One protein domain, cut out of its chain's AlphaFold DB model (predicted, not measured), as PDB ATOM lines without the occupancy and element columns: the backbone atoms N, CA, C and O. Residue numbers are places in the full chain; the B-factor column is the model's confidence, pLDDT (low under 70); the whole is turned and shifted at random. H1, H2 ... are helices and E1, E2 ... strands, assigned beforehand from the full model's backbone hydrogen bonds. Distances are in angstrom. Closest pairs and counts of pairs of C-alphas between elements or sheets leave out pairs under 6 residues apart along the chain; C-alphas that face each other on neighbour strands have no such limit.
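This is residues 2 to 16 and 100 to 225 of the 238 residues of an uncharacterized protein of Actinidia rufa (UniProt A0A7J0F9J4). A three-strand sheet, with two long strands E1 and E2 and a short E3, has H1 on one face and the small H5 on the other; at one end of the domain H2, H3 and H4 form a helical group that meets H1 through H3, and at the other end is the small hairpin E4 and E5, where residues 217 to 222 stick out. The long link of residues 149 to 173 joins the helical group to the sheet and folds back on itself where residues 162 to 163 pair with 169 to 170. The printed part has 141 residues, with five named helices and five named strands in the order H1 H2 H3 H4 E1 E2 E3 H5 E4 E5. The sheets, E1 - E2 - E3 and E4 - E5, are antiparallel and the class is mixed, helices and strands. The whole is compact, with a radius of gyration of the C-alphas of 16.3 A and spans of 46 by 36 by 34 A.

E1, residues 174 to 182, and E2, residues 185 to 193, are each 23.2 A long; C-alpha 174 is at (58.682, 152.581, 111.484). E1 bends by 58 degrees at residue 179. E3 is residues 202 to 204. H1, residues 2 to 12, is 15.4 A long and begins with C-alpha 2 at (52.243, 168.515, 106.700). H2 is residues 104 to 109, H3 residues 118 to 129, 15.8 A, and H4 residues 137 to 148, 16.5 A. H5 is residues 208 to 212, E4 residues 215 to 217, and E5 residues 222 to 224, ending with C-alpha 224 at (30.160, 153.796, 107.759).

E1, E2 and E3 form a meander, each strand the antiparallel neighbour of the one before. N 178 and O 189 are 2.9 A apart between E1 and E2, and N 192 and O 203 are 2.8 A apart between E2 and E3, within hydrogen-bond range. H1 is on this sheet, its closest C-alphas to E1 being Ala 5 and Leu 178, 5.0 A. H5 is on the opposite face, over E2, at a height over the sheet of 8.3 A. H3 touches H1 with residues 118 to 119 alone, closest C-alphas Gln 3 and Ile 118, 5.7 A, at a steep tilt of 61 degrees. H2 and H3 form a helical hairpin, closest C-alphas Leu 107 and Thr 128, 6.3 A, at a shallow tilt of 24 degrees, opposite ways. H2 and H4 only just touch, with 3 pairs of C-alphas within 8 A, the closest being Leu 108 and Ser 143, 6.4 A. In the hairpin E4 and E5, N 217 and O 222 are 2.9 A apart, within hydrogen-bond range. In H1, H2, H3, H4 and H5 every O i to N i+4 pair is within hydrogen-bond range.

The C-alphas of Thr 100 and His 210, the two farthest apart, are 47.0 A apart. Residues 17 to 99 are not printed, and C-alphas 16 and 100 are 23.4 A apart across the cut. The link H4 to E1 is long. The mean pLDDT of the printed part is 71.8, with 49 residues under 70, among them residues 2 to 16 and 214 to 225.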
ATOM      1  N   THR A   2      53.317 168.346 107.714       39.50
ATOM      2  CA  THR A   2      52.243 168.515 106.700       39.50
ATOM      3  C   THR A   2      52.255 167.495 105.556       39.50
ATOM      4  O   THR A   2      51.235 166.932 105.194       39.50
ATOM      5  N   GLN A   3      53.439 167.192 105.030       41.00
ATOM      6  CA  GLN A   3      53.639 166.228 103.943       41.00
ATOM      7  C   GLN A   3      53.165 164.807 104.284       41.00
ATOM      8  O   GLN A   3      52.579 164.096 103.477       41.00
ATOM      9  N   LEU A   4      53.447 164.402 105.512       42.06
ATOM     10  CA  LEU A   4      53.148 163.079 106.025       42.06
ATOM     11  C   LEU A   4      51.634 162.963 106.292       42.06
ATOM     12  O   LEU A   4      51.027 161.980 105.895       42.06
ATOM     13  N   ALA A   5      50.996 164.018 106.816       46.69
ATOM     14  CA  ALA A   5      49.538 164.097 106.966       46.69
ATOM     15  C   ALA A   5      48.776 163.949 105.630       46.69
ATOM     16  O   ALA A   5      47.739 163.294 105.571       46.69
ATOM     17  N   GLU A   6      49.317 164.474 104.527       50.25
ATOM     18  CA  GLU A   6      48.723 164.286 103.197       50.25
ATOM     19  C   GLU A   6      48.808 162.833 102.702       50.25
ATOM     20  O   GLU A   6      47.864 162.355 102.077       50.25
ATOM     21  N   LEU A   7      49.896 162.107 102.999       53.78
ATOM     22  CA  LEU A   7      49.983 160.663 102.725       53.78
ATOM     23  C   LEU A   7      48.940 159.885 103.528       53.78
ATOM     24  O   LEU A   7      48.295 158.993 102.989       53.78
ATOM     25  N   ALA A   8      48.738 160.268 104.788       51.31
ATOM     26  CA  ALA A   8      47.716 159.704 105.664       51.31
ATOM     27  C   ALA A   8      46.311 159.827 105.067       51.31
ATOM     28  O   ALA A   8      45.556 158.860 105.052       51.31
ATOM     29  N   GLN A   9      45.978 161.013 104.543       53.09
ATOM     30  CA  GLN A   9      44.686 161.273 103.912       53.09
ATOM     31  C   GLN A   9      44.495 160.427 102.653       53.09
ATOM     32  O   GLN A   9      43.432 159.859 102.444       53.09
ATOM     33  N   ILE A  10      45.544 160.273 101.842       53.44
ATOM     34  CA  ILE A  10      45.513 159.432 100.637       53.44
ATOM     35  C   ILE A  10      45.313 157.946 100.988       53.44
ATOM     36  O   ILE A  10      44.641 157.227 100.244       53.44
ATOM     37  N   LEU A  11      45.873 157.498 102.117       51.03
ATOM     38  CA  LEU A  11      45.698 156.146 102.649       51.03
ATOM     39  C   LEU A  11      44.292 155.933 103.239       51.03
ATOM     40  O   LEU A  11      43.697 154.888 102.999       51.03
ATOM     41  N   VAL A  12      43.734 156.920 103.956       49.50
ATOM     42  CA  VAL A  12      42.349 156.893 104.481       49.50
ATOM     43  C   VAL A  12      41.310 156.930 103.366       49.50
ATOM     44  O   VAL A  12      40.322 156.203 103.430       49.50
ATOM     45  N   ASP A  13      41.551 157.708 102.313       50.97
ATOM     46  CA  ASP A  13      40.647 157.817 101.168       50.97
ATOM     47  C   ASP A  13      40.666 156.558 100.267       50.97
ATOM     48  O   ASP A  13      39.930 156.509  99.282       50.97
ATOM     49  N   ASN A  14      41.495 155.543 100.570       46.81
ATOM     50  CA  ASN A  14      41.624 154.284  99.818       46.81
ATOM     51  C   ASN A  14      41.891 154.471  98.303       46.81
ATOM     52  O   ASN A  14      41.568 153.606  97.492       46.81
ATOM     53  N   ARG A  15      42.517 155.585  97.885       45.91
ATOM     54  CA  ARG A  15      42.790 155.886  96.459       45.91
ATOM     55  C   ARG A  15      44.178 155.470  95.953       45.91
ATOM     56  O   ARG A  15      44.520 155.813  94.825       45.91
ATOM     57  N   LEU A  16      44.975 154.735  96.734       38.59
ATOM     58  CA  LEU A  16      46.260 154.170  96.271       38.59
ATOM     59  C   LEU A  16      46.397 152.650  96.417       38.59
ATOM     60  O   LEU A  16      47.446 152.098  96.103       38.59
ATOM     61  N   THR A 100      51.951 158.566  74.583       55.28
ATOM     62  CA  THR A 100      53.377 158.387  74.337       55.28
ATOM     63  C   THR A 100      53.950 157.575  75.489       55.28
ATOM     64  O   THR A 100      53.914 158.012  76.640       55.28
ATOM     65  N   LEU A 101      54.437 156.371  75.184       59.78
ATOM     66  CA  LEU A 101      55.052 155.522  76.190       59.78
ATOM     67  C   LEU A 101      56.261 156.261  76.747       59.78
ATOM     68  O   LEU A 101      57.220 156.577  76.035       59.78
ATOM     69  N   LYS A 102      56.190 156.596  78.031       74.56
ATOM     70  CA  LYS A 102      57.303 157.233  78.719       74.56
ATOM     71  C   LYS A 102      58.327 156.156  79.048       74.56
ATOM     72  O   LYS A 102      57.994 155.041  79.431       74.56
ATOM     73  N   GLY A 103      59.605 156.497  78.919       80.69
ATOM     74  CA  GLY A 103      60.667 155.646  79.442       80.69
ATOM     75  C   GLY A 103      60.722 155.718  80.970       80.69
ATOM     76  O   GLY A 103      60.400 156.749  81.562       80.69
ATOM     77  N   VAL A 104      61.246 154.670  81.611       84.12
ATOM     78  CA  VAL A 104      61.489 154.611  83.070       84.12
ATOM     79  C   VAL A 104      62.269 155.831  83.587       84.12
ATOM     80  O   VAL A 104      62.037 156.308  84.699       84.12
ATOM     81  N   ARG A 105      63.147 156.413  82.755       80.44
ATOM     82  CA  ARG A 105      63.884 157.651  83.064       80.44
ATOM     83  C   ARG A 105      62.970 158.806  83.489       80.44
ATOM     84  O   ARG A 105      63.371 159.573  84.357       80.44
ATOM     85  N   SER A 106      61.769 158.918  82.924       86.31
ATOM     86  CA  SER A 106      60.800 159.974  83.252       86.31
ATOM     87  C   SER A 106      60.327 159.905  84.705       86.31
ATOM     88  O   SER A 106      60.140 160.930  85.355       86.31
ATOM     89  N   LEU A 107      60.171 158.692  85.234       85.38
ATOM     90  CA  LEU A 107      59.766 158.454  86.615       85.38
ATOM     91  C   LEU A 107      60.935 158.694  87.579       85.38
ATOM     92  O   LEU A 107      60.776 159.339  88.615       85.38
ATOM     93  N   LEU A 108      62.145 158.284  87.187       84.56
ATOM     94  CA  LEU A 108      63.357 158.509  87.978       84.56
ATOM     95  C   LEU A 108      63.731 159.992  88.099       84.56
ATOM     96  O   LEU A 108      64.316 160.375  89.112       84.56
ATOM     97  N   THR A 109      63.416 160.838  87.117       87.38
ATOM     98  CA  THR A 109      63.699 162.285  87.164       87.38
ATOM     99  C   THR A 109      62.651 163.085  87.939       87.38
ATOM    100  O   THR A 109      62.928 164.225  88.330       87.38
ATOM    101  N   LEU A 110      61.478 162.504  88.214       88.62
ATOM    102  CA  LEU A 110      60.377 163.191  88.876       88.62
ATOM    103  C   LEU A 110      60.717 163.505  90.342       88.62
ATOM    104  O   LEU A 110      60.813 162.622  91.196       88.62
ATOM    105  N   ARG A 111      60.870 164.795  90.649       85.44
ATOM    106  CA  ARG A 111      61.118 165.298  92.007       85.44
ATOM    107  C   ARG A 111      59.892 166.023  92.553       85.44
ATOM    108  O   ARG A 111      59.133 166.639  91.800       85.44
ATOM    109  N   LYS A 112      59.721 165.953  93.873       84.88
ATOM    110  CA  LYS A 112      58.721 166.741  94.590       84.88
ATOM    111  C   LYS A 112      59.145 168.213  94.591       84.88
ATOM    112  O   LYS A 112      60.279 168.528  94.955       84.88
ATOM    113  N   GLY A 113      58.243 169.117  94.212       84.19
ATOM    114  CA  GLY A 113      58.492 170.557  94.300       84.19
ATOM    115  C   GLY A 113      58.627 171.040  95.752       84.19
ATOM    116  O   GLY A 113      58.053 170.444  96.671       84.19
ATOM    117  N   LYS A 114      59.356 172.146  95.970       79.50
ATOM    118  CA  LYS A 114      59.545 172.750  97.309       79.50
ATOM    119  C   LYS A 114      58.205 173.108  97.974       79.50
ATOM    120  O   LYS A 114      57.996 172.747  99.127       79.50
ATOM    121  N   ASN A 115      57.272 173.669  97.201       83.69
ATOM    122  CA  ASN A 115      55.950 174.114  97.672       83.69
ATOM    123  C   ASN A 115      54.798 173.225  97.179       83.69
ATOM    124  O   ASN A 115      53.635 173.606  97.233       83.69
ATOM    125  N   GLU A 116      55.113 172.045  96.655       80.00
ATOM    126  CA  GLU A 116      54.100 171.114  96.173       80.00
ATOM    127  C   GLU A 116      53.601 170.218  97.312       80.00
ATOM    128  O   GLU A 116      54.409 169.742  98.119       80.00
ATOM    129  N   SER A 117      52.296 169.945  97.356       73.25
ATOM    130  CA  SER A 117      51.740 168.900  98.219       73.25
ATOM    131  C   SER A 117      52.223 167.519  97.770       73.25
ATOM    132  O   SER A 117      52.435 167.254  96.583       73.25
ATOM    133  N   ILE A 118      52.381 166.593  98.710       68.50
ATOM    134  CA  ILE A 118      52.626 165.188  98.391       68.50
ATOM    135  C   ILE A 118      51.486 164.618  97.557       68.50
ATOM    136  O   ILE A 118      51.754 163.818  96.666       68.50
ATOM    137  N   ARG A 119      50.237 165.048  97.763       69.25
ATOM    138  CA  ARG A 119      49.107 164.609  96.932       69.25
ATOM    139  C   ARG A 119      49.311 164.937  95.456       69.25
ATOM    140  O   ARG A 119      49.165 164.052  94.615       69.25
ATOM    141  N   ASN A 120      49.697 166.173  95.145       76.88
ATOM    142  CA  ASN A 120      49.935 166.593  93.764       76.88
ATOM    143  C   ASN A 120      51.165 165.896  93.173       76.88
ATOM    144  O   ASN A 120      51.103 165.405  92.047       76.88
ATOM    145  N   TYR A 121      52.233 165.744  93.960       83.19
ATOM    146  CA  TYR A 121      53.407 164.979  93.544       83.19
ATOM    147  C   TYR A 121      53.062 163.514  93.238       83.19
ATOM    148  O   TYR A 121      53.429 162.999  92.185       83.19
ATOM    149  N   SER A 122      52.321 162.858  94.133       79.81
ATOM    150  CA  SER A 122      51.923 161.452  94.005       79.81
ATOM    151  C   SER A 122      51.017 161.245  92.804       79.81
ATOM    152  O   SER A 122      51.196 160.282  92.070       79.81
ATOM    153  N   LYS A 123      50.094 162.181  92.558       79.38
ATOM    154  CA  LYS A 123      49.258 162.181  91.360       79.38
ATOM    155  C   LYS A 123      50.121 162.194  90.093       79.38
ATOM    156  O   LYS A 123      50.023 161.264  89.302       79.38
ATOM    157  N   ARG A 124      51.040 163.161  89.957       88.38
ATOM    158  CA  ARG A 124      51.956 163.236  88.799       88.38
ATOM    159  C   ARG A 124      52.823 161.985  88.656       88.38
ATOM    160  O   ARG A 124      53.116 161.558  87.540       88.38
ATOM    161  N   TYR A 125      53.252 161.414  89.780       85.94
ATOM    162  CA  TYR A 125      54.074 160.211  89.813       85.94
ATOM    163  C   TYR A 125      53.334 158.995  89.266       85.94
ATOM    164  O   TYR A 125      53.835 158.344  88.353       85.94
ATOM    165  N   TRP A 126      52.128 158.730  89.766       80.88
ATOM    166  CA  TRP A 126      51.330 157.585  89.333       80.88
ATOM    167  C   TRP A 126      50.756 157.753  87.930       80.88
ATOM    168  O   TRP A 126      50.687 156.785  87.183       80.88
ATOM    169  N   GLU A 127      50.433 158.981  87.525       81.81
ATOM    170  CA  GLU A 127      50.099 159.283  86.131       81.81
ATOM    171  C   GLU A 127      51.272 158.958  85.199       81.81
ATOM    172  O   GLU A 127      51.073 158.319  84.174       81.81
ATOM    173  N   THR A 128      52.502 159.310  85.590       84.69
ATOM    174  CA  THR A 128      53.710 158.973  84.820       84.69
ATOM    175  C   THR A 128      53.998 157.471  84.833       84.69
ATOM    176  O   THR A 128      54.414 156.934  83.815       84.69
ATOM    177  N   TYR A 129      53.777 156.787  85.959       82.06
ATOM    178  CA  TYR A 129      53.940 155.335  86.077       82.06
ATOM    179  C   TYR A 129      52.990 154.576  85.144       82.06
ATOM    180  O   TYR A 129      53.428 153.694  84.415       82.06
ATOM    181  N   ASN A 130      51.715 154.975  85.106       81.12
ATOM    182  CA  ASN A 130      50.694 154.360  84.252       81.12
ATOM    183  C   ASN A 130      50.946 154.573  82.746       81.12
ATOM    184  O   ASN A 130      50.270 153.970  81.920       81.12
ATOM    185  N   GLU A 131      51.882 155.453  82.384       80.94
ATOM    186  CA  GLU A 131      52.305 155.721  81.004       80.94
ATOM    187  C   GLU A 131      53.567 154.937  80.602       80.94
ATOM    188  O   GLU A 131      54.066 155.107  79.488       80.94
ATOM    189  N   ILE A 132      54.107 154.101  81.496       80.50
ATOM    190  CA  ILE A 132      55.279 153.256  81.248       80.50
ATOM    191  C   ILE A 132      54.809 151.809  81.066       80.50
ATOM    192  O   ILE A 132      54.237 151.221  81.978       80.50
ATOM    193  N   GLU A 133      55.094 151.221  79.904       71.25
ATOM    194  CA  GLU A 133      54.659 149.858  79.551       71.25
ATOM    195  C   GLU A 133      55.344 148.775  80.400       71.25
ATOM    196  O   GLU A 133      54.724 147.793  80.796       71.25
ATOM    197  N   THR A 134      56.629 148.964  80.714       72.94
ATOM    198  CA  THR A 134      57.454 147.992  81.442       72.94
ATOM    199  C   THR A 134      58.199 148.671  82.591       72.94
ATOM    200  O   THR A 134      59.364 149.058  82.489       72.94
ATOM    201  N   CYS A 135      57.512 148.855  83.720       77.12
ATOM    202  CA  CYS A 135      58.125 149.320  84.963       77.12
ATOM    203  C   CYS A 135      57.975 148.252  86.048       77.12
ATOM    204  O   CYS A 135      56.862 147.833  86.355       77.12
ATOM    205  N   SER A 136      59.094 147.819  86.636       78.75
ATOM    206  CA  SER A 136      59.045 146.954  87.815       78.75
ATOM    207  C   SER A 136      58.394 147.705  88.978       78.75
ATOM    208  O   SER A 136      58.784 148.836  89.287       78.75
ATOM    209  N   GLU A 137      57.434 147.061  89.639       73.38
ATOM    210  CA  GLU A 137      56.764 147.591  90.830       73.38
ATOM    211  C   GLU A 137      57.777 147.897  91.943       73.38
ATOM    212  O   GLU A 137      57.700 148.942  92.588       73.38
ATOM    213  N   GLU A 138      58.798 147.050  92.096       72.06
ATOM    214  CA  GLU A 138      59.889 147.258  93.051       72.06
ATOM    215  C   GLU A 138      60.685 148.523  92.728       72.06
ATOM    216  O   GLU A 138      60.958 149.334  93.616       72.06
ATOM    217  N   LEU A 139      61.010 148.734  91.447       81.00
ATOM    218  CA  LEU A 139      61.741 149.917  91.000       81.00
ATOM    219  C   LEU A 139      60.909 151.182  91.215       81.00
ATOM    220  O   LEU A 139      61.422 152.158  91.763       81.00
ATOM    221  N   ALA A 140      59.633 151.153  90.826       78.88
ATOM    222  CA  ALA A 140      58.716 152.274  90.987       78.88
ATOM    223  C   ALA A 140      58.518 152.640  92.459       78.88
ATOM    224  O   ALA A 140      58.458 153.819  92.811       78.88
ATOM    225  N   MET A 141      58.463 151.649  93.341       73.44
ATOM    226  CA  MET A 141      58.307 151.888  94.768       73.44
ATOM    227  C   MET A 141      59.595 152.376  95.420       73.44
ATOM    228  O   MET A 141      59.561 153.339  96.193       73.44
ATOM    229  N   ALA A 142      60.739 151.789  95.068       74.81
ATOM    230  CA  ALA A 142      62.045 152.234  95.539       74.81
ATOM    231  C   ALA A 142      62.321 153.691  95.135       74.81
ATOM    232  O   ALA A 142      62.719 154.505  95.973       74.81
ATOM    233  N   SER A 143      62.045 154.063  93.881       80.94
ATOM    234  CA  SER A 143      62.236 155.442  93.429       80.94
ATOM    235  C   SER A 143      61.263 156.417  94.087       80.94
ATOM    236  O   SER A 143      61.678 157.519  94.440       80.94
ATOM    237  N   TYR A 144      60.009 156.030  94.331       80.31
ATOM    238  CA  TYR A 144      59.039 156.889  95.017       80.31
ATOM    239  C   TYR A 144      59.478 157.190  96.459       80.31
ATOM    240  O   TYR A 144      59.541 158.353  96.865       80.31
ATOM    241  N   LYS A 145      59.879 156.152  97.209       73.75
ATOM    242  CA  LYS A 145      60.405 156.272  98.581       73.75
ATOM    243  C   LYS A 145      61.636 157.176  98.636       73.75
ATOM    244  O   LYS A 145      61.692 158.097  99.456       73.75
ATOM    245  N   LEU A 146      62.585 156.957  97.722       78.12
ATOM    246  CA  LEU A 146      63.802 157.760  97.613       78.12
ATOM    247  C   LEU A 146      63.477 159.238  97.359       78.12
ATOM    248  O   LEU A 146      64.052 160.126  97.986       78.12
ATOM    249  N   ARG A 147      62.534 159.518  96.454       79.00
ATOM    250  CA  ARG A 147      62.164 160.886  96.065       79.00
ATOM    251  C   ARG A 147      61.340 161.617  97.119       79.00
ATOM    252  O   ARG A 147      61.426 162.841  97.192       79.00
ATOM    253  N   LEU A 148      60.597 160.893  97.952       73.00
ATOM    254  CA  LEU A 148      59.908 161.454  99.114       73.00
ATOM    255  C   LEU A 148      60.809 161.651 100.340       73.00
ATOM    256  O   LEU A 148      60.364 162.255 101.321       73.00
ATOM    257  N   ALA A 149      62.057 161.167 100.295       68.06
ATOM    258  CA  ALA A 149      62.976 161.171 101.430       68.06
ATOM    259  C   ALA A 149      62.316 160.608 102.705       68.06
ATOM    260  O   ALA A 149      62.471 161.150 103.804       68.06
ATOM    261  N   LEU A 150      61.534 159.533 102.554       64.06
ATOM    262  CA  LEU A 150      61.016 158.751 103.675       64.06
ATOM    263  C   LEU A 150      62.150 157.856 104.190       64.06
ATOM    264  O   LEU A 150      62.186 156.657 103.939       64.06
ATOM    265  N   GLY A 151      63.140 158.470 104.836       58.00
ATOM    266  CA  GLY A 151      64.177 157.750 105.568       58.00
ATOM    267  C   GLY A 151      63.682 157.337 106.954       58.00
ATOM    268  O   GLY A 151      62.782 157.975 107.504       58.00
ATOM    269  N   LYS A 152      64.327 156.325 107.554       61.62
ATOM    270  CA  LYS A 152      64.099 155.920 108.957       61.62
ATOM    271  C   LYS A 152      64.144 157.104 109.932       61.62
ATOM    272  O   LYS A 152      63.449 157.088 110.930       61.62
ATOM    273  N   SER A 153      64.900 158.158 109.621       63.12
ATOM    274  CA  SER A 153      65.020 159.365 110.451       63.12
ATOM    275  C   SER A 153      63.725 160.162 110.640       63.12
ATOM    276  O   SER A 153      63.677 161.035 111.500       63.12
ATOM    277  N   ARG A 154      62.687 159.910 109.832       66.56
ATOM    278  CA  ARG A 154      61.382 160.586 109.933       66.56
ATOM    279  C   ARG A 154      60.291 159.709 110.547       66.56
ATOM    280  O   ARG A 154      59.150 160.164 110.612       66.56
ATOM    281  N   LEU A 155      60.625 158.474 110.910       77.50
ATOM    282  CA  LEU A 155      59.709 157.492 111.469       77.50
ATOM    283  C   LEU A 155      60.195 157.109 112.865       77.50
ATOM    284  O   LEU A 155      61.396 156.983 113.100       77.50
ATOM    285  N   ASP A 156      59.257 156.880 113.766       80.94
ATOM    286  CA  ASP A 156      59.562 156.342 115.078       80.94
ATOM    287  C   ASP A 156      59.880 154.848 114.954       80.94
ATOM    288  O   ASP A 156      59.280 154.121 114.157       80.94
ATOM    289  N   ALA A 157      60.852 154.366 115.725       79.88
ATOM    290  CA  ALA A 157      61.226 152.958 115.686       79.88
ATOM    291  C   ALA A 157      60.086 152.085 116.232       79.88
ATOM    292  O   ALA A 157      59.612 152.294 117.351       79.88
ATOM    293  N   SER A 158      59.679 151.068 115.469       80.94
ATOM    294  CA  SER A 158      58.771 150.053 116.004       80.94
ATOM    295  C   SER A 158      59.509 149.141 116.975       80.94
ATOM    296  O   SER A 158      60.637 148.722 116.720       80.94
ATOM    297  N   ARG A 159      58.837 148.797 118.073       81.00
ATOM    298  CA  ARG A 159      59.362 147.910 119.119       81.00
ATOM    299  C   ARG A 159      58.993 146.441 118.913       81.00
ATOM    300  O   ARG A 159      59.505 145.594 119.634       81.00
ATOM    301  N   ALA A 160      58.120 146.144 117.951       82.44
ATOM    302  CA  ALA A 160      57.656 144.792 117.667       82.44
ATOM    303  C   ALA A 160      57.509 144.549 116.153       82.44
ATOM    304  O   ALA A 160      57.177 145.482 115.407       82.44
ATOM    305  N   PRO A 161      57.746 143.309 115.689       82.75
ATOM    306  CA  PRO A 161      57.441 142.917 114.324       82.75
ATOM    307  C   PRO A 161      55.928 142.748 114.138       82.75
ATOM    308  O   PRO A 161      55.214 142.352 115.060       82.75
ATOM    309  N   LEU A 162      55.439 143.011 112.928       81.38
ATOM    310  CA  LEU A 162      54.061 142.716 112.556       81.38
ATOM    311  C   LEU A 162      53.959 141.303 111.990       81.38
ATOM    312  O   LEU A 162      54.680 140.952 111.059       81.38
ATOM    313  N   VAL A 163      53.042 140.511 112.543       78.62
ATOM    314  CA  VAL A 163      52.706 139.177 112.036       78.62
ATOM    315  C   VAL A 163      51.529 139.315 111.075       78.62
ATOM    316  O   VAL A 163      50.449 139.754 111.467       78.62
ATOM    317  N   ILE A 164      51.754 138.986 109.804       72.00
ATOM    318  CA  ILE A 164      50.735 139.052 108.746       72.00
ATOM    319  C   ILE A 164      50.018 137.692 108.640       72.00
ATOM    320  O   ILE A 164      50.431 136.704 109.244       72.00
ATOM    321  N   PHE A 165      48.935 137.628 107.860       70.12
ATOM    322  CA  PHE A 165      48.107 136.438 107.609       70.12
ATOM    323  C   PHE A 165      48.863 135.150 107.248       70.12
ATOM    324  O   PHE A 165      48.345 134.066 107.479       70.12
ATOM    325  N   ASN A 166      50.075 135.240 106.703       72.50
ATOM    326  CA  ASN A 166      50.911 134.083 106.372       72.50
ATOM    327  C   ASN A 166      51.820 133.629 107.533       72.50
ATOM    328  O   ASN A 166      52.790 132.916 107.292       72.50
ATOM    329  N   ALA A 167      51.556 134.082 108.766       75.00
ATOM    330  CA  ALA A 167      52.393 133.876 109.951       75.00
ATOM    331  C   ALA A 167      53.840 134.394 109.810       75.00
ATOM    332  O   ALA A 167      54.691 134.119 110.654       75.00
ATOM    333  N   GLN A 168      54.129 135.178 108.768       76.62
ATOM    334  CA  GLN A 168      55.435 135.783 108.574       76.62
ATOM    335  C   GLN A 168      55.518 137.075 109.386       76.62
ATOM    336  O   GLN A 168      54.677 137.970 109.254       76.62
ATOM    337  N   SER A 169      56.549 137.167 110.222       80.56
ATOM    338  CA  SER A 169      56.879 138.377 110.962       80.56
ATOM    339  C   SER A 169      57.718 139.308 110.093       80.56
ATOM    340  O   SER A 169      58.793 138.922 109.632       80.56
ATOM    341  N   HIS A 170      57.263 140.543 109.919       80.19
ATOM    342  CA  HIS A 170      57.988 141.584 109.201       80.19
ATOM    343  C   HIS A 170      58.272 142.757 110.125       80.19
ATOM    344  O   HIS A 170      57.382 143.255 110.816       80.19
ATOM    345  N   TRP A 171      59.522 143.216 110.129       81.94
ATOM    346  CA  TRP A 171      59.891 144.432 110.839       81.94
ATOM    347  C   TRP A 171      59.380 145.641 110.051       81.94
ATOM    348  O   TRP A 171      59.779 145.821 108.898       81.94
ATOM    349  N   PRO A 172      58.493 146.466 110.629       82.94
ATOM    350  CA  PRO A 172      58.053 147.675 109.955       82.94
ATOM    351  C   PRO A 172      59.221 148.657 109.813       82.94
ATOM    352  O   PRO A 172      60.142 148.694 110.634       82.94
ATOM    353  N   LEU A 173      59.155 149.494 108.779       81.06
ATOM    354  CA  LEU A 173      60.111 150.575 108.551       81.06
ATOM    355  C   LEU A 173      60.082 151.592 109.700       81.06
ATOM    356  O   LEU A 173      61.109 152.177 110.038       81.06
ATOM    357  N   GLY A 174      58.901 151.779 110.291       82.62
ATOM    358  CA  GLY A 174      58.682 152.581 111.484       82.62
ATOM    359  C   GLY A 174      57.219 152.980 111.644       82.62
ATOM    360  O   GLY A 174      56.361 152.624 110.834       82.62
ATOM    361  N   ILE A 175      56.944 153.720 112.707       82.19
ATOM    362  CA  ILE A 175      55.631 154.255 113.048       82.19
ATOM    363  C   ILE A 175      55.630 155.747 112.729       82.19
ATOM    364  O   ILE A 175      56.641 156.433 112.872       82.19
ATOM    365  N   VAL A 176      54.499 156.264 112.263       82.69
ATOM    366  CA  VAL A 176      54.330 157.697 112.062       82.69
ATOM    367  C   VAL A 176      52.955 158.166 112.501       82.69
ATOM    368  O   VAL A 176      51.932 157.606 112.114       82.69
ATOM    369  N   THR A 177      52.930 159.233 113.292       81.94
ATOM    370  CA  THR A 177      51.696 159.815 113.828       81.94
ATOM    371  C   THR A 177      51.226 160.964 112.953       81.94
ATOM    372  O   THR A 177      51.914 161.977 112.807       81.94
ATOM    373  N   LEU A 178      50.042 160.815 112.363       76.81
ATOM    374  CA  LEU A 178      49.507 161.716 111.348       76.81
ATOM    375  C   LEU A 178      48.140 162.250 111.760       76.81
ATOM    376  O   LEU A 178      47.308 161.526 112.302       76.81
ATOM    377  N   LYS A 179      47.902 163.529 111.461       72.75
ATOM    378  CA  LYS A 179      46.572 164.137 111.523       72.75
ATOM    379  C   LYS A 179      45.844 163.849 110.217       72.75
ATOM    380  O   LYS A 179      46.372 164.175 109.155       72.75
ATOM    381  N   VAL A 180      44.670 163.240 110.295       72.19
ATOM    382  CA  VAL A 180      43.867 162.835 109.140       72.19
ATOM    383  C   VAL A 180      42.443 163.320 109.313       72.19
ATOM    384  O   VAL A 180      41.890 163.236 110.405       72.19
ATOM    385  N   TRP A 181      41.842 163.814 108.240       69.81
ATOM    386  CA  TRP A 181      40.452 164.234 108.238       69.81
ATOM    387  C   TRP A 181      39.565 163.070 107.801       69.81
ATOM    388  O   TRP A 181      39.731 162.508 106.721       69.81
ATOM    389  N   ALA A 182      38.603 162.701 108.642       66.06
ATOM    390  CA  ALA A 182      37.607 161.683 108.339       66.06
ATOM    391  C   ALA A 182      36.212 162.317 108.411       66.06
ATOM    392  O   ALA A 182      35.633 162.487 109.489       66.06
ATOM    393  N   GLY A 183      35.689 162.724 107.254       69.31
ATOM    394  CA  GLY A 183      34.516 163.597 107.189       69.31
ATOM    395  C   GLY A 183      34.833 164.963 107.803       69.31
ATOM    396  O   GLY A 183      35.809 165.601 107.419       69.31
ATOM    397  N   SER A 184      34.040 165.394 108.785       68.62
ATOM    398  CA  SER A 184      34.208 166.692 109.462       68.62
ATOM    399  C   SER A 184      35.113 166.650 110.702       68.62
ATOM    400  O   SER A 184      35.149 167.621 111.453       68.62
ATOM    401  N   GLN A 185      35.803 165.534 110.965       68.00
ATOM    402  CA  GLN A 185      36.611 165.351 112.175       68.00
ATOM    403  C   GLN A 185      38.095 165.162 111.845       68.00
ATOM    404  O   GLN A 185      38.446 164.308 111.031       68.00
ATOM    405  N   GLU A 186      38.963 165.929 112.514       77.25
ATOM    406  CA  GLU A 186      40.414 165.715 112.508       77.25
ATOM    407  C   GLU A 186      40.779 164.645 113.549       77.25
ATOM    408  O   GLU A 186      40.413 164.741 114.721       77.25
ATOM    409  N   LEU A 187      41.509 163.620 113.121       74.25
ATOM    410  CA  LEU A 187      41.912 162.479 113.931       74.25
ATOM    411  C   LEU A 187      43.423 162.320 113.913       74.25
ATOM    412  O   LEU A 187      44.058 162.386 112.865       74.25
ATOM    413  N   VAL A 188      43.999 162.053 115.080       81.44
ATOM    414  CA  VAL A 188      45.417 161.710 115.207       81.44
ATOM    415  C   VAL A 188      45.544 160.192 115.195       81.44
ATOM    416  O   VAL A 188      45.156 159.514 116.153       81.44
ATOM    417  N   ILE A 189      46.063 159.659 114.091       78.94
ATOM    418  CA  ILE A 189      46.176 158.223 113.846       78.94
ATOM    419  C   ILE A 189      47.643 157.862 113.626       78.94
ATOM    420  O   ILE A 189      48.379 158.557 112.926       78.94
ATOM    421  N   GLU A 190      48.061 156.764 114.239       83.31
ATOM    422  CA  GLU A 190      49.376 156.173 114.028       83.31
ATOM    423  C   GLU A 190      49.323 155.215 112.841       83.31
ATOM    424  O   GLU A 190      48.425 154.377 112.735       83.31
ATOM    425  N   PHE A 191      50.302 155.337 111.957       78.75
ATOM    426  CA  PHE A 191      50.484 154.485 110.796       78.75
ATOM    427  C   PHE A 191      51.754 153.676 110.972       78.75
ATOM    428  O   PHE A 191      52.819 154.227 111.243       78.75
ATOM    429  N   ILE A 192      51.646 152.374 110.764       79.75
ATOM    430  CA  ILE A 192      52.782 151.470 110.725       79.75
ATOM    431  C   ILE A 192      53.204 151.351 109.267       79.75
ATOM    432  O   ILE A 192      52.474 150.798 108.445       79.75
ATOM    433  N   VAL A 193      54.361 151.916 108.933       79.19
ATOM    434  CA  VAL A 193      54.908 151.900 107.576       79.19
ATOM    435  C   VAL A 193      55.699 150.616 107.385       79.19
ATOM    436  O   VAL A 193      56.590 150.303 108.173       79.19
ATOM    437  N   MET A 194      55.395 149.882 106.324       75.44
ATOM    438  CA  MET A 194      56.001 148.598 106.003       75.44
ATOM    439  C   MET A 194      56.984 148.722 104.838       75.44
ATOM    440  O   MET A 194      56.758 149.472 103.886       75.44
ATOM    441  N   ASP A 195      58.069 147.950 104.894       71.69
ATOM    442  CA  ASP A 195      59.055 147.840 103.810       71.69
ATOM    443  C   ASP A 195      58.970 146.486 103.099       71.69
ATOM    444  O   ASP A 195      59.963 145.797 102.898       71.69
ATOM    445  N   ILE A 196      57.750 146.080 102.752       68.25
ATOM    446  CA  ILE A 196      57.481 144.853 101.996       68.25
ATOM    447  C   ILE A 196      56.879 145.213 100.634       68.25
ATOM    448  O   ILE A 196      56.153 146.207 100.550       68.25
ATOM    449  N   PRO A 197      57.122 144.415  99.579       59.34
ATOM    450  CA  PRO A 197      56.457 144.550  98.282       59.34
ATOM    451  C   PRO A 197      55.008 144.032  98.372       59.34
ATOM    452  O   PRO A 197      54.601 143.096  97.693       59.34
ATOM    453  N   SER A 198      54.232 144.605  99.288       57.84
ATOM    454  CA  SER A 198      52.803 144.367  99.477       57.84
ATOM    455  C   SER A 198      52.074 145.643  99.085       57.84
ATOM    456  O   SER A 198      52.614 146.731  99.295       57.84
ATOM    457  N   PRO A 199      50.838 145.563  98.567       51.31
ATOM    458  CA  PRO A 199      50.086 146.770  98.242       51.31
ATOM    459  C   PRO A 199      49.902 147.675  99.481       51.31
ATOM    460  O   PRO A 199      49.878 148.897  99.358       51.31
ATOM    461  N   TYR A 200      49.887 147.101 100.690       58.66
ATOM    462  CA  TYR A 200      49.766 147.834 101.951       58.66
ATOM    463  C   TYR A 200      51.130 148.324 102.473       58.66
ATOM    464  O   TYR A 200      51.737 147.707 103.348       58.66
ATOM    465  N   TYR A 201      51.608 149.466 101.972       66.88
ATOM    466  CA  TYR A 201      52.827 150.117 102.488       66.88
ATOM    467  C   TYR A 201      52.646 150.796 103.848       66.88
ATOM    468  O   TYR A 201      53.629 151.104 104.518       66.88
ATOM    469  N   ALA A 202      51.408 151.050 104.260       71.62
ATOM    470  CA  ALA A 202      51.095 151.620 105.557       71.62
ATOM    471  C   ALA A 202      49.807 150.997 106.095       71.62
ATOM    472  O   ALA A 202      48.833 150.838 105.359       71.62
ATOM    473  N   ILE A 203      49.818 150.651 107.376       74.31
ATOM    474  CA  ILE A 203      48.708 150.012 108.080       74.31
ATOM    475  C   ILE A 203      48.293 150.924 109.230       74.31
ATOM    476  O   ILE A 203      49.141 151.493 109.915       74.31
ATOM    477  N   PHE A 204      46.991 151.074 109.450       79.56
ATOM    478  CA  PHE A 204      46.484 151.804 110.606       79.56
ATOM    479  C   PHE A 204      46.793 151.050 111.906       79.56
ATOM    480  O   PHE A 204      46.529 149.852 112.006       79.56
ATOM    481  N   SER A 205      47.318 151.753 112.908       77.06
ATOM    482  CA  SER A 205      47.499 151.212 114.260       77.06
ATOM    483  C   SER A 205      46.155 150.833 114.871       77.06
ATOM    484  O   SER A 205      45.196 151.579 114.712       77.06
ATOM    485  N   GLN A 206      46.104 149.710 115.589       73.75
ATOM    486  CA  GLN A 206      44.908 148.984 116.047       73.75
ATOM    487  C   GLN A 206      43.775 149.852 116.632       73.75
ATOM    488  O   GLN A 206      42.601 149.575 116.383       73.75
ATOM    489  N   ASP A 207      44.098 150.944 117.325       73.56
ATOM    490  CA  ASP A 207      43.112 151.777 118.031       73.56
ATOM    491  C   ASP A 207      42.361 152.782 117.140       73.56
ATOM    492  O   ASP A 207      41.477 153.508 117.608       73.56
ATOM    493  N   TRP A 208      42.699 152.862 115.849       76.44
ATOM    494  CA  TRP A 208      42.134 153.854 114.932       76.44
ATOM    495  C   TRP A 208      40.601 153.801 114.851       76.44
ATOM    496  O   TRP A 208      39.952 154.847 114.885       76.44
ATOM    497  N   LEU A 209      40.005 152.603 114.820       73.12
ATOM    498  CA  LEU A 209      38.548 152.423 114.743       73.12
ATOM    499  C   LEU A 209      37.827 152.964 115.981       73.12
ATOM    500  O   LEU A 209      36.800 153.638 115.853       73.12
ATOM    501  N   HIS A 210      38.390 152.724 117.169       73.88
ATOM    502  CA  HIS A 210      37.842 153.224 118.429       73.88
ATOM    503  C   HIS A 210      37.893 154.753 118.490       73.88
ATOM    504  O   HIS A 210      36.903 155.386 118.863       73.88
ATOM    505  N   LYS A 211      38.997 155.357 118.031       71.25
ATOM    506  CA  LYS A 211      39.137 156.819 117.930       71.25
ATOM    507  C   LYS A 211      38.115 157.436 116.974       71.25
ATOM    508  O   LYS A 211      37.595 158.511 117.253       71.25
ATOM    509  N   MET A 212      37.781 156.740 115.887       68.94
ATOM    510  CA  MET A 212      36.794 157.205 114.907       68.94
ATOM    511  C   MET A 212      35.334 157.040 115.367       68.94
ATOM    512  O   MET A 212      34.437 157.590 114.726       68.94
ATOM    513  N   LYS A 213      35.065 156.275 116.440       70.31
ATOM    514  CA  LYS A 213      33.708 155.879 116.881       70.31
ATOM    515  C   LYS A 213      32.842 155.343 115.727       70.31
ATOM    516  O   LYS A 213      31.655 155.661 115.630       70.31
ATOM    517  N   ARG A 214      33.437 154.575 114.804       67.06
ATOM    518  CA  ARG A 214      32.756 154.028 113.614       67.06
ATOM    519  C   ARG A 214      32.677 152.510 113.656       67.06
ATOM    520  O   ARG A 214      33.470 151.848 114.317       67.06
ATOM    521  N   VAL A 215      31.738 151.974 112.881       65.88
ATOM    522  CA  VAL A 215      31.611 150.539 112.629       65.88
ATOM    523  C   VAL A 215      32.132 150.262 111.222       65.88
ATOM    524  O   VAL A 215      31.601 150.780 110.235       65.88
ATOM    525  N   ALA A 216      33.189 149.457 111.127       62.53
ATOM    526  CA  ALA A 216      33.644 148.925 109.851       62.53
ATOM    527  C   ALA A 216      32.666 147.836 109.394       62.53
ATOM    528  O   ALA A 216      32.412 146.876 110.119       62.53
ATOM    529  N   SER A 217      32.101 147.975 108.194       67.81
ATOM    530  CA  SER A 217      31.316 146.905 107.583       67.81
ATOM    531  C   SER A 217      32.264 146.000 106.810       67.81
ATOM    532  O   SER A 217      32.734 146.371 105.737       67.81
ATOM    533  N   THR A 218      32.532 144.808 107.338       66.25
ATOM    534  CA  THR A 218      33.324 143.780 106.641       66.25
ATOM    535  C   THR A 218      32.653 143.335 105.343       66.25
ATOM    536  O   THR A 218      33.335 143.159 104.342       66.25
ATOM    537  N   LEU A 219      31.317 143.253 105.339       62.22
ATOM    538  CA  LEU A 219      30.515 142.845 104.181       62.22
ATOM    539  C   LEU A 219      30.718 143.749 102.956       62.22
ATOM    540  O   LEU A 219      30.767 143.259 101.836       62.22
ATOM    541  N   HIS A 220      30.843 145.060 103.170       59.22
ATOM    542  CA  HIS A 220      30.971 146.032 102.081       59.22
ATOM    543  C   HIS A 220      32.381 146.619 101.962       59.22
ATOM    544  O   HIS A 220      32.600 147.459 101.101       59.22
ATOM    545  N   GLN A 221      33.311 146.242 102.851       62.81
ATOM    546  CA  GLN A 221      34.641 146.858 102.981       62.81
ATOM    547  C   GLN A 221      34.595 148.400 103.083       62.81
ATOM    548  O   GLN A 221      35.496 149.101 102.627       62.81
ATOM    549  N   ILE A 222      33.538 148.937 103.702       60.31
ATOM    550  CA  ILE A 222      33.296 150.378 103.859       60.31
ATOM    551  C   ILE A 222      33.248 150.730 105.346       60.31
ATOM    552  O   ILE A 222      32.633 150.032 106.158       60.31
ATOM    553  N   ILE A 223      33.852 151.864 105.697       61.38
ATOM    554  CA  ILE A 223      33.678 152.501 107.002       61.38
ATOM    555  C   ILE A 223      32.414 153.354 106.927       61.38
ATOM    556  O   ILE A 223      32.353 154.316 106.160       61.38
ATOM    557  N   LYS A 224      31.390 153.003 107.709       61.69
ATOM    558  CA  LYS A 224      30.160 153.796 107.759       61.69
ATOM    559  C   LYS A 224      30.307 154.908 108.788       61.69
ATOM    560  O   LYS A 224      30.518 154.662 109.977       61.69
ATOM    561  N   PHE A 225      30.154 156.140 108.323       55.94
ATOM    562  CA  PHE A 225      29.980 157.290 109.190       55.94
ATOM    563  C   PHE A 225      28.522 157.302 109.658       55.94
ATOM    564  O   PHE A 225      27.617 157.467 108.851       55.94
TER     565      PHE A 225